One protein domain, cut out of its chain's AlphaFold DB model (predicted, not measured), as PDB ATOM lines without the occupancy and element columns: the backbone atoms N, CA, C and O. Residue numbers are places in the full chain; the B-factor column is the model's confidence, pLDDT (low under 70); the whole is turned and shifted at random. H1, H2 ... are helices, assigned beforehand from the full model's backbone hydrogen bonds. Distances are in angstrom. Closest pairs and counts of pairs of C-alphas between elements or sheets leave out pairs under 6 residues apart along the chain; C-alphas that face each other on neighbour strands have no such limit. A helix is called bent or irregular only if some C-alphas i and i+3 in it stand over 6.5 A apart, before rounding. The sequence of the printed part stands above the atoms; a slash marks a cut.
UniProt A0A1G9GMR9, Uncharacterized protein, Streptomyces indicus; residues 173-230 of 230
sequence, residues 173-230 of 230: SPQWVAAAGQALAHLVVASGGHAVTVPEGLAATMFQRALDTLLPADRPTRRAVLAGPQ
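What this domain is: This is residues 173 to 230 of the 230 residues of an uncharacterized protein of Streptomyces indicus (UniProt A0A1G9GMR9). Look first for the long helix H1, which the shorter H2 crosses at a slant; a long stretch without a named element, residues 215 to 230, follows H2 and folds back. In that stretch, residues 222 to 223 pair as strands do, in parallel, with residues 196 to 197 of the link between the helices. The printed part has 58 residues, with H1 then H2 and no named strand: all helix, compact, radius of gyration of the C-alphas 11.3 A, spans 34 by 27 by 21 A.

How they stand to each other: Start at H1, residues 174 to 191, where every O i to N i+4 pair is within hydrogen-bond range. H2, residues 202 to 214, has 7 of 9 within range and is irregular: C-alphas 206 and 209 are 7.5 A apart. H1 touches H2 with residues 180 to 188 alone; the closest C-alphas, of Leu 184 and Phe 207, are 6.8 A apart. They run the same way at a steep tilt of 51 degrees.

Where its parts are: Find C-alpha 174 at (40.042, 30.270, 14.878); H1 runs 25.6 A from there. H2 runs 18.8 A to C-alpha 214 at (18.077, 25.769, 13.927).

The domain as a whole: The farthest C-alphas, Ser 173 and Asp 218, are 34.2 A apart. The printed part has no cut, and the link H1 to H2 is short. Residues 228 to 230 have pLDDT under 70.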
ATOM      1  N   SER A 173      40.766  27.014  11.476       84.94
ATOM      2  CA  SER A 173      41.322  28.322  11.801       84.94
ATOM      3  C   SER A 173      40.384  29.032  12.784       84.94
ATOM      4  O   SER A 173      39.177  29.110  12.524       84.94
ATOM      5  N   PRO A 174      40.883  29.576  13.910       86.12
ATOM      6  CA  PRO A 174      40.042  30.270  14.878       86.12
ATOM      7  C   PRO A 174      39.370  31.493  14.250       86.12
ATOM      8  O   PRO A 174      38.239  31.822  14.608       86.12
ATOM      9  N   GLN A 175      40.027  32.128  13.267       87.31
ATOM     10  CA  GLN A 175      39.455  33.246  12.515       87.31
ATOM     11  C   GLN A 175      38.251  32.773  11.697       87.31
ATOM     12  O   GLN A 175      37.195  33.408  11.729       87.31
ATOM     13  N   TRP A 176      38.377  31.622  11.032       86.25
ATOM     14  CA  TRP A 176      37.280  31.009  10.284       86.25
ATOM     15  C   TRP A 176      36.114  30.595  11.163       86.25
ATOM     16  O   TRP A 176      34.971  30.898  10.826       86.25
ATOM     17  N   VAL A 177      36.375  29.920  12.284       86.62
ATOM     18  CA  VAL A 177      35.311  29.479  13.197       86.62
ATOM     19  C   VAL A 177      34.537  30.684  13.726       86.62
ATOM     20  O   VAL A 177      33.306  30.672  13.737       86.62
ATOM     21  N   ALA A 178      35.246  31.748  14.099       87.50
ATOM     22  CA  ALA A 178      34.635  32.980  14.567       87.50
ATOM     23  C   ALA A 178      33.776  33.665  13.493       87.50
ATOM     24  O   ALA A 178      32.639  34.057  13.770       87.50
ATOM     25  N   ALA A 179      34.302  33.790  12.271       87.75
ATOM     26  CA  ALA A 179      33.586  34.385  11.148       87.75
ATOM     27  C   ALA A 179      32.346  33.561  10.765       87.75
ATOM     28  O   ALA A 179      31.265  34.120  10.583       87.75
ATOM     29  N   ALA A 180      32.469  32.231  10.715       89.12
ATOM     30  CA  ALA A 180      31.359  31.331  10.430       89.12
ATOM     31  C   ALA A 180      30.276  31.405  11.516       89.12
ATOM     32  O   ALA A 180      29.096  31.532  11.199       89.12
ATOM     33  N   GLY A 181      30.656  31.403  12.797       89.88
ATOM     34  CA  GLY A 181      29.705  31.535  13.902       89.88
ATOM     35  C   GLY A 181      28.895  32.832  13.828       89.88
ATOM     36  O   GLY A 181      27.670  32.814  13.968       89.88
ATOM     37  N   GLN A 182      29.553  33.956  13.535       89.00
ATOM     38  CA  GLN A 182      28.860  35.231  13.370       89.00
ATOM     39  C   GLN A 182      27.965  35.248  12.120       89.00
ATOM     40  O   GLN A 182      26.821  35.701  12.194       89.00
ATOM     41  N   ALA A 183      28.450  34.739  10.983       90.62
ATOM     42  CA  ALA A 183      27.668  34.646   9.753       90.62
ATOM     43  C   ALA A 183      26.402  33.798   9.954       90.62
ATOM     44  O   ALA A 183      25.315  34.212   9.554       90.62
ATOM     45  N   LEU A 184      26.520  32.661  10.647       93.06
ATOM     46  CA  LEU A 184      25.388  31.811  11.003       93.06
ATOM     47  C   LEU A 184      24.368  32.568  11.865       93.06
ATOM     48  O   LEU A 184      23.175  32.519  11.573       93.06
ATOM     49  N   ALA A 185      24.818  33.310  12.881       91.94
ATOM     50  CA  ALA A 185      23.927  34.116  13.716       91.94
ATOM     51  C   ALA A 185      23.165  35.172  12.893       91.94
ATOM     52  O   ALA A 185      21.951  35.317  13.044       91.94
ATOM     53  N   HIS A 186      23.847  35.868  11.977       90.81
ATOM     54  CA  HIS A 186      23.201  36.829  11.081       90.81
ATOM     55  C   HIS A 186      22.197  36.166  10.134       90.81
ATOM     56  O   HIS A 186      21.104  36.702   9.956       90.81
ATOM     57  N   LEU A 187      22.524  35.001   9.567       92.25
ATOM     58  CA  LEU A 187      21.609  34.240   8.712       92.25
ATOM     59  C   LEU A 187      20.347  33.822   9.470       92.25
ATOM     60  O   LEU A 187      19.244  34.014   8.962       92.25
ATOM     61  N   VAL A 188      20.493  33.320  10.697       93.19
ATOM     62  CA  VAL A 188      19.358  32.936  11.551       93.19
ATOM     63  C   VAL A 188      18.457  34.140  11.820       93.19
ATOM     64  O   VAL A 188      17.248  34.046  11.612       93.19
ATOM     65  N   VAL A 189      19.019  35.292  12.192       93.31
ATOM     66  CA  VAL A 189      18.236  36.519  12.424       93.31
ATOM     67  C   VAL A 189      17.540  36.990  11.141       93.31
ATOM     68  O   VAL A 189      16.337  37.248  11.149       93.31
ATOM     69  N   ALA A 190      18.263  37.057  10.020       92.06
ATOM     70  CA  ALA A 190      17.733  37.528   8.740       92.06
ATOM     71  C   ALA A 190      16.681  36.583   8.132       92.06
ATOM     72  O   ALA A 190      15.811  37.021   7.372       92.06
ATOM     73  N   SER A 191      16.727  35.292   8.473       92.81
ATOM     74  CA  SER A 191      15.738  34.310   8.027       92.81
ATOM     75  C   SER A 191      14.329  34.618   8.544       92.81
ATOM     76  O   SER A 191      13.346  34.219   7.919       92.81
ATOM     77  N   GLY A 192      14.202  35.305   9.687       90.75
ATOM     78  CA  GLY A 192      12.920  35.491  10.370       90.75
ATOM     79  C   GLY A 192      12.224  34.165  10.712       90.75
ATOM     80  O   GLY A 192      10.993  34.096  10.666       90.75
ATOM     81  N   GLY A 193      13.002  33.105  10.960       90.38
ATOM     82  CA  GLY A 193      12.514  31.761  11.277       90.38
ATOM     83  C   GLY A 193      12.123  30.905  10.069       90.38
ATOM     84  O   GLY A 193      11.509  29.868  10.260       90.38
ATOM     85  N   HIS A 194      12.421  31.326   8.837       92.88
ATOM     86  CA  HIS A 194      12.204  30.487   7.651       92.88
ATOM     87  C   HIS A 194      13.383  29.532   7.461       92.88
ATOM     88  O   HIS A 194      14.520  29.932   7.704       92.88
ATOM     89  N   ALA A 195      13.142  28.327   6.943       94.25
ATOM     90  CA  ALA A 195      14.219  27.463   6.465       94.25
ATOM     91  C   ALA A 195      15.088  28.190   5.421       94.25
ATOM     92  O   ALA A 195      14.584  28.979   4.613       94.25
ATOM     93  N   VAL A 196      16.397  27.923   5.432       95.31
ATOM     94  CA  VAL A 196      17.373  28.574   4.546       95.31
ATOM     95  C   VAL A 196      18.227  27.530   3.833       95.31
ATOM     96  O   VAL A 196      18.801  26.652   4.470       95.31
ATOM     97  N   THR A 197      18.363  27.669   2.514       94.94
ATOM     98  CA  THR A 197      19.379  26.966   1.720       94.94
ATOM     99  C   THR A 197      20.539  27.893   1.393       94.94
ATOM    100  O   THR A 197      20.353  29.088   1.133       94.94
ATOM    101  N   VAL A 198      21.750  27.346   1.400       94.19
ATOM    102  CA  VAL A 198      22.984  28.057   1.034       94.19
ATOM    103  C   VAL A 198      23.557  27.511  -0.281       94.19
ATOM    104  O   VAL A 198      23.156  26.433  -0.719       94.19
ATOM    105  N   PRO A 199      24.469  28.237  -0.957       92.88
ATOM    106  CA  PRO A 199      25.150  27.715  -2.138       92.88
ATOM    107  C   PRO A 199      25.953  26.441  -1.830       92.88
ATOM    108  O   PRO A 199      26.468  26.280  -0.723       92.88
ATOM    109  N   GLU A 200      26.097  25.577  -2.836       88.56
ATOM    110  CA  GLU A 200      26.917  24.362  -2.766       88.56
ATOM    111  C   GLU A 200      28.391  24.650  -2.421       88.56
ATOM    112  O   GLU A 200      28.879  25.781  -2.508       88.56
ATOM    113  N   GLY A 201      29.128  23.602  -2.051       88.06
ATOM    114  CA  GLY A 201      30.545  23.696  -1.698       88.06
ATOM    115  C   GLY A 201      30.758  24.093  -0.237       88.06
ATOM    116  O   GLY A 201      30.066  23.603   0.651       88.06
ATOM    117  N   LEU A 202      31.736  24.965   0.035       84.19
ATOM    118  CA  LEU A 202      32.146  25.278   1.411       84.19
ATOM    119  C   LEU A 202      31.009  25.888   2.246       84.19
ATOM    120  O   LEU A 202      30.899  25.584   3.431       84.19
ATOM    121  N   ALA A 203      30.135  26.700   1.641       88.44
ATOM    122  CA  ALA A 203      28.991  27.274   2.346       88.44
ATOM    123  C   ALA A 203      28.011  26.183   2.816       88.44
ATOM    124  O   ALA A 203      27.656  26.160   3.995       88.44
ATOM    125  N   ALA A 204      27.636  25.241   1.946       90.94
ATOM    126  CA  ALA A 204      26.816  24.087   2.322       90.94
ATOM    127  C   ALA A 204      27.480  23.232   3.411       90.94
ATOM    128  O   ALA A 204      26.842  22.936   4.422       90.94
ATOM    129  N   THR A 205      28.772  22.918   3.260       88.12
ATOM    130  CA  THR A 205      29.549  22.149   4.248       88.12
ATOM    131  C   THR A 205      29.546  22.804   5.630       88.12
ATOM    132  O   THR A 205      29.425  22.108   6.636       88.12
ATOM    133  N   MET A 206      29.667  24.132   5.690       85.75
ATOM    134  CA  MET A 206      29.773  24.867   6.954       85.75
ATOM    135  C   MET A 206      28.416  25.156   7.596       85.75
ATOM    136  O   MET A 206      28.292  25.093   8.819       85.75
ATOM    137  N   PHE A 207      27.400  25.491   6.798       92.50
ATOM    138  CA  PHE A 207      26.172  26.092   7.320       92.50
ATOM    139  C   PHE A 207      24.939  25.203   7.218       92.50
ATOM    140  O   PHE A 207      24.098  25.288   8.110       92.50
ATOM    141  N   GLN A 208      24.803  24.356   6.189       93.94
ATOM    142  CA  GLN A 208      23.507  23.729   5.887       93.94
ATOM    143  C   GLN A 208      23.000  22.878   7.055       93.94
ATOM    144  O   GLN A 208      21.894  23.095   7.537       93.94
ATOM    145  N   ARG A 209      23.854  22.009   7.615       93.12
ATOM    146  CA  ARG A 209      23.490  21.172   8.771       93.12
ATOM    147  C   ARG A 209      23.045  21.998   9.984       93.12
ATOM    148  O   ARG A 209      22.118  21.607  10.693       93.12
ATOM    149  N   ALA A 210      23.729  23.108  10.256       93.56
ATOM    150  CA  ALA A 210      23.392  23.972  11.381       93.56
ATOM    151  C   ALA A 210      22.069  24.711  11.137       93.56
ATOM    152  O   ALA A 210      21.238  24.780  12.037       93.56
ATOM    153  N   LEU A 211      21.844  25.208   9.918       94.62
ATOM    154  CA  LEU A 211      20.598  25.862   9.523       94.62
ATOM    155  C   LEU A 211      19.412  24.899   9.601       94.62
ATOM    156  O   LEU A 211      18.418  25.257  10.217       94.62
ATOM    157  N   ASP A 212      19.544  23.671   9.094       93.00
ATOM    158  CA  ASP A 212      18.489  22.646   9.164       93.00
ATOM    159  C   ASP A 212      18.117  22.296  10.614       93.00
ATOM    160  O   ASP A 212      16.971  21.975  10.919       93.00
ATOM    161  N   THR A 213      19.093  22.374  11.524       93.31
ATOM    162  CA  THR A 213      18.878  22.123  12.956       93.31
ATOM    163  C   THR A 213      18.194  23.308  13.649       93.31
ATOM    164  O   THR A 213      17.382  23.109  14.550       93.31
ATOM    165  N   LEU A 214      18.538  24.541  13.267       93.19
ATOM    166  CA  LEU A 214      18.077  25.769  13.927       93.19
ATOM    167  C   LEU A 214      16.780  26.341  13.331       93.19
ATOM    168  O   LEU A 214      16.092  27.098  14.015       93.19
ATOM    169  N   LEU A 215      16.459  26.022  12.075       91.88
ATOM    170  CA  LEU A 215      15.364  26.612  11.302       91.88
ATOM    171  C   LEU A 215      14.494  25.499  10.686       91.88
ATOM    172  O   LEU A 215      14.839  24.969   9.628       91.88
ATOM    173  N   PRO A 216      13.372  25.123  11.326       80.50
ATOM    174  CA  PRO A 216      12.502  24.065  10.822       80.50
ATOM    175  C   PRO A 216      11.840  24.435   9.482       80.50
ATOM    176  O   PRO A 216      11.629  25.603   9.159       80.50
ATOM    177  N   ALA A 217      11.485  23.419   8.690       80.81
ATOM    178  CA  ALA A 217      10.897  23.568   7.353       80.81
ATOM    179  C   ALA A 217       9.367  23.785   7.367       80.81
ATOM    180  O   ALA A 217       8.643  23.232   6.543       80.81
ATOM    181  N   ASP A 218       8.860  24.567   8.320       79.88
ATOM    182  CA  ASP A 218       7.428  24.867   8.470       79.88
ATOM    183  C   ASP A 218       6.956  26.035   7.581       79.88
ATOM    184  O   ASP A 218       5.756  26.277   7.434       79.88
ATOM    185  N   ARG A 219       7.900  26.755   6.966       78.06
ATOM    186  CA  ARG A 219       7.678  27.948   6.141       78.06
ATOM    187  C   ARG A 219       8.391  27.852   4.789       78.06
ATOM    188  O   ARG A 219       9.320  27.059   4.646       78.06
ATOM    189  N   PRO A 220       8.013  28.692   3.801       85.25
ATOM    190  CA  PRO A 220       8.686  28.729   2.507       85.25
ATOM    191  C   PRO A 220      10.191  28.970   2.650       85.25
ATOM    192  O   PRO A 220      10.618  29.946   3.274       85.25
ATOM    193  N   THR A 221      10.981  28.088   2.043       91.38
ATOM    194  CA  THR A 221      12.441  28.128   2.095       91.38
ATOM    195  C   THR A 221      12.989  29.373   1.407       91.38
ATOM    196  O   THR A 221      12.632  29.688   0.270       91.38
ATOM    197  N   ARG A 222      13.903  30.068   2.082       92.81
ATOM    198  CA  ARG A 222      14.677  31.180   1.524       92.81
ATOM    199  C   ARG A 222      16.030  30.683   1.034       92.81
ATOM    200  O   ARG A 222      16.577  29.725   1.568       92.81
ATOM    201  N   ARG A 223      16.598  31.372   0.048       92.69
ATOM    202  CA  ARG A 223      17.942  31.085  -0.458       92.69
ATOM    203  C   ARG A 223      18.895  32.205  -0.065       92.69
ATOM    204  O   ARG A 223      18.662  33.358  -0.424       92.69
ATOM    205  N   ALA A 224      19.964  31.862   0.639       92.62
ATOM    206  CA  ALA A 224      21.079  32.764   0.882       92.62
ATOM    207  C   ALA A 224      22.026  32.768  -0.328       92.62
ATOM    208  O   ALA A 224      22.252  31.740  -0.968       92.62
ATOM    209  N   VAL A 225      22.590  33.935  -0.638       88.06
ATOM    210  CA  VAL A 225      23.591  34.121  -1.696       88.06
ATOM    211  C   VAL A 225      24.791  34.865  -1.123       88.06
ATOM    212  O   VAL A 225      24.638  35.680  -0.214       88.06
ATOM    213  N   LEU A 226      25.985  34.570  -1.636       82.75
ATOM    214  CA  LEU A 226      27.192  35.300  -1.261       82.75
ATOM    215  C   LEU A 226      27.193  36.655  -1.972       82.75
ATOM    216  O   LEU A 226      27.025  36.718  -3.189       82.75
ATOM    217  N   ALA A 227      27.387  37.723  -1.207       76.50
ATOM    218  CA  ALA A 227      27.533  39.081  -1.709       76.50
ATOM    219  C   ALA A 227      28.750  39.731  -1.041       76.50
ATOM    220  O   ALA A 227      29.020  39.476   0.133       76.50
ATOM    221  N   GLY A 228      29.491  40.536  -1.804       66.94
ATOM    222  CA  GLY A 228      30.570  41.361  -1.262       66.94
ATOM    223  C   GLY A 228      30.037  42.543  -0.441       66.94
ATOM    224  O   GLY A 228      28.823  42.780  -0.426       66.94
ATOM    225  N   PRO A 229      30.922  43.292   0.237       62.84
ATOM    226  CA  PRO A 229      30.556  44.559   0.863       62.84
ATOM    227  C   PRO A 229      29.928  45.512  -0.170       62.84
ATOM    228  O   PRO A 229      30.365  45.543  -1.323       62.84
ATOM    229  N   GLN A 230      28.883  46.236   0.249       49.06
ATOM    230  CA  GLN A 230      28.236  47.300  -0.534       49.06
ATOM    231  C   GLN A 230      28.982  48.623  -0.393       49.06
ATOM    232  O   GLN A 230      29.489  48.883   0.723       49.06
TER     233      GLN A 230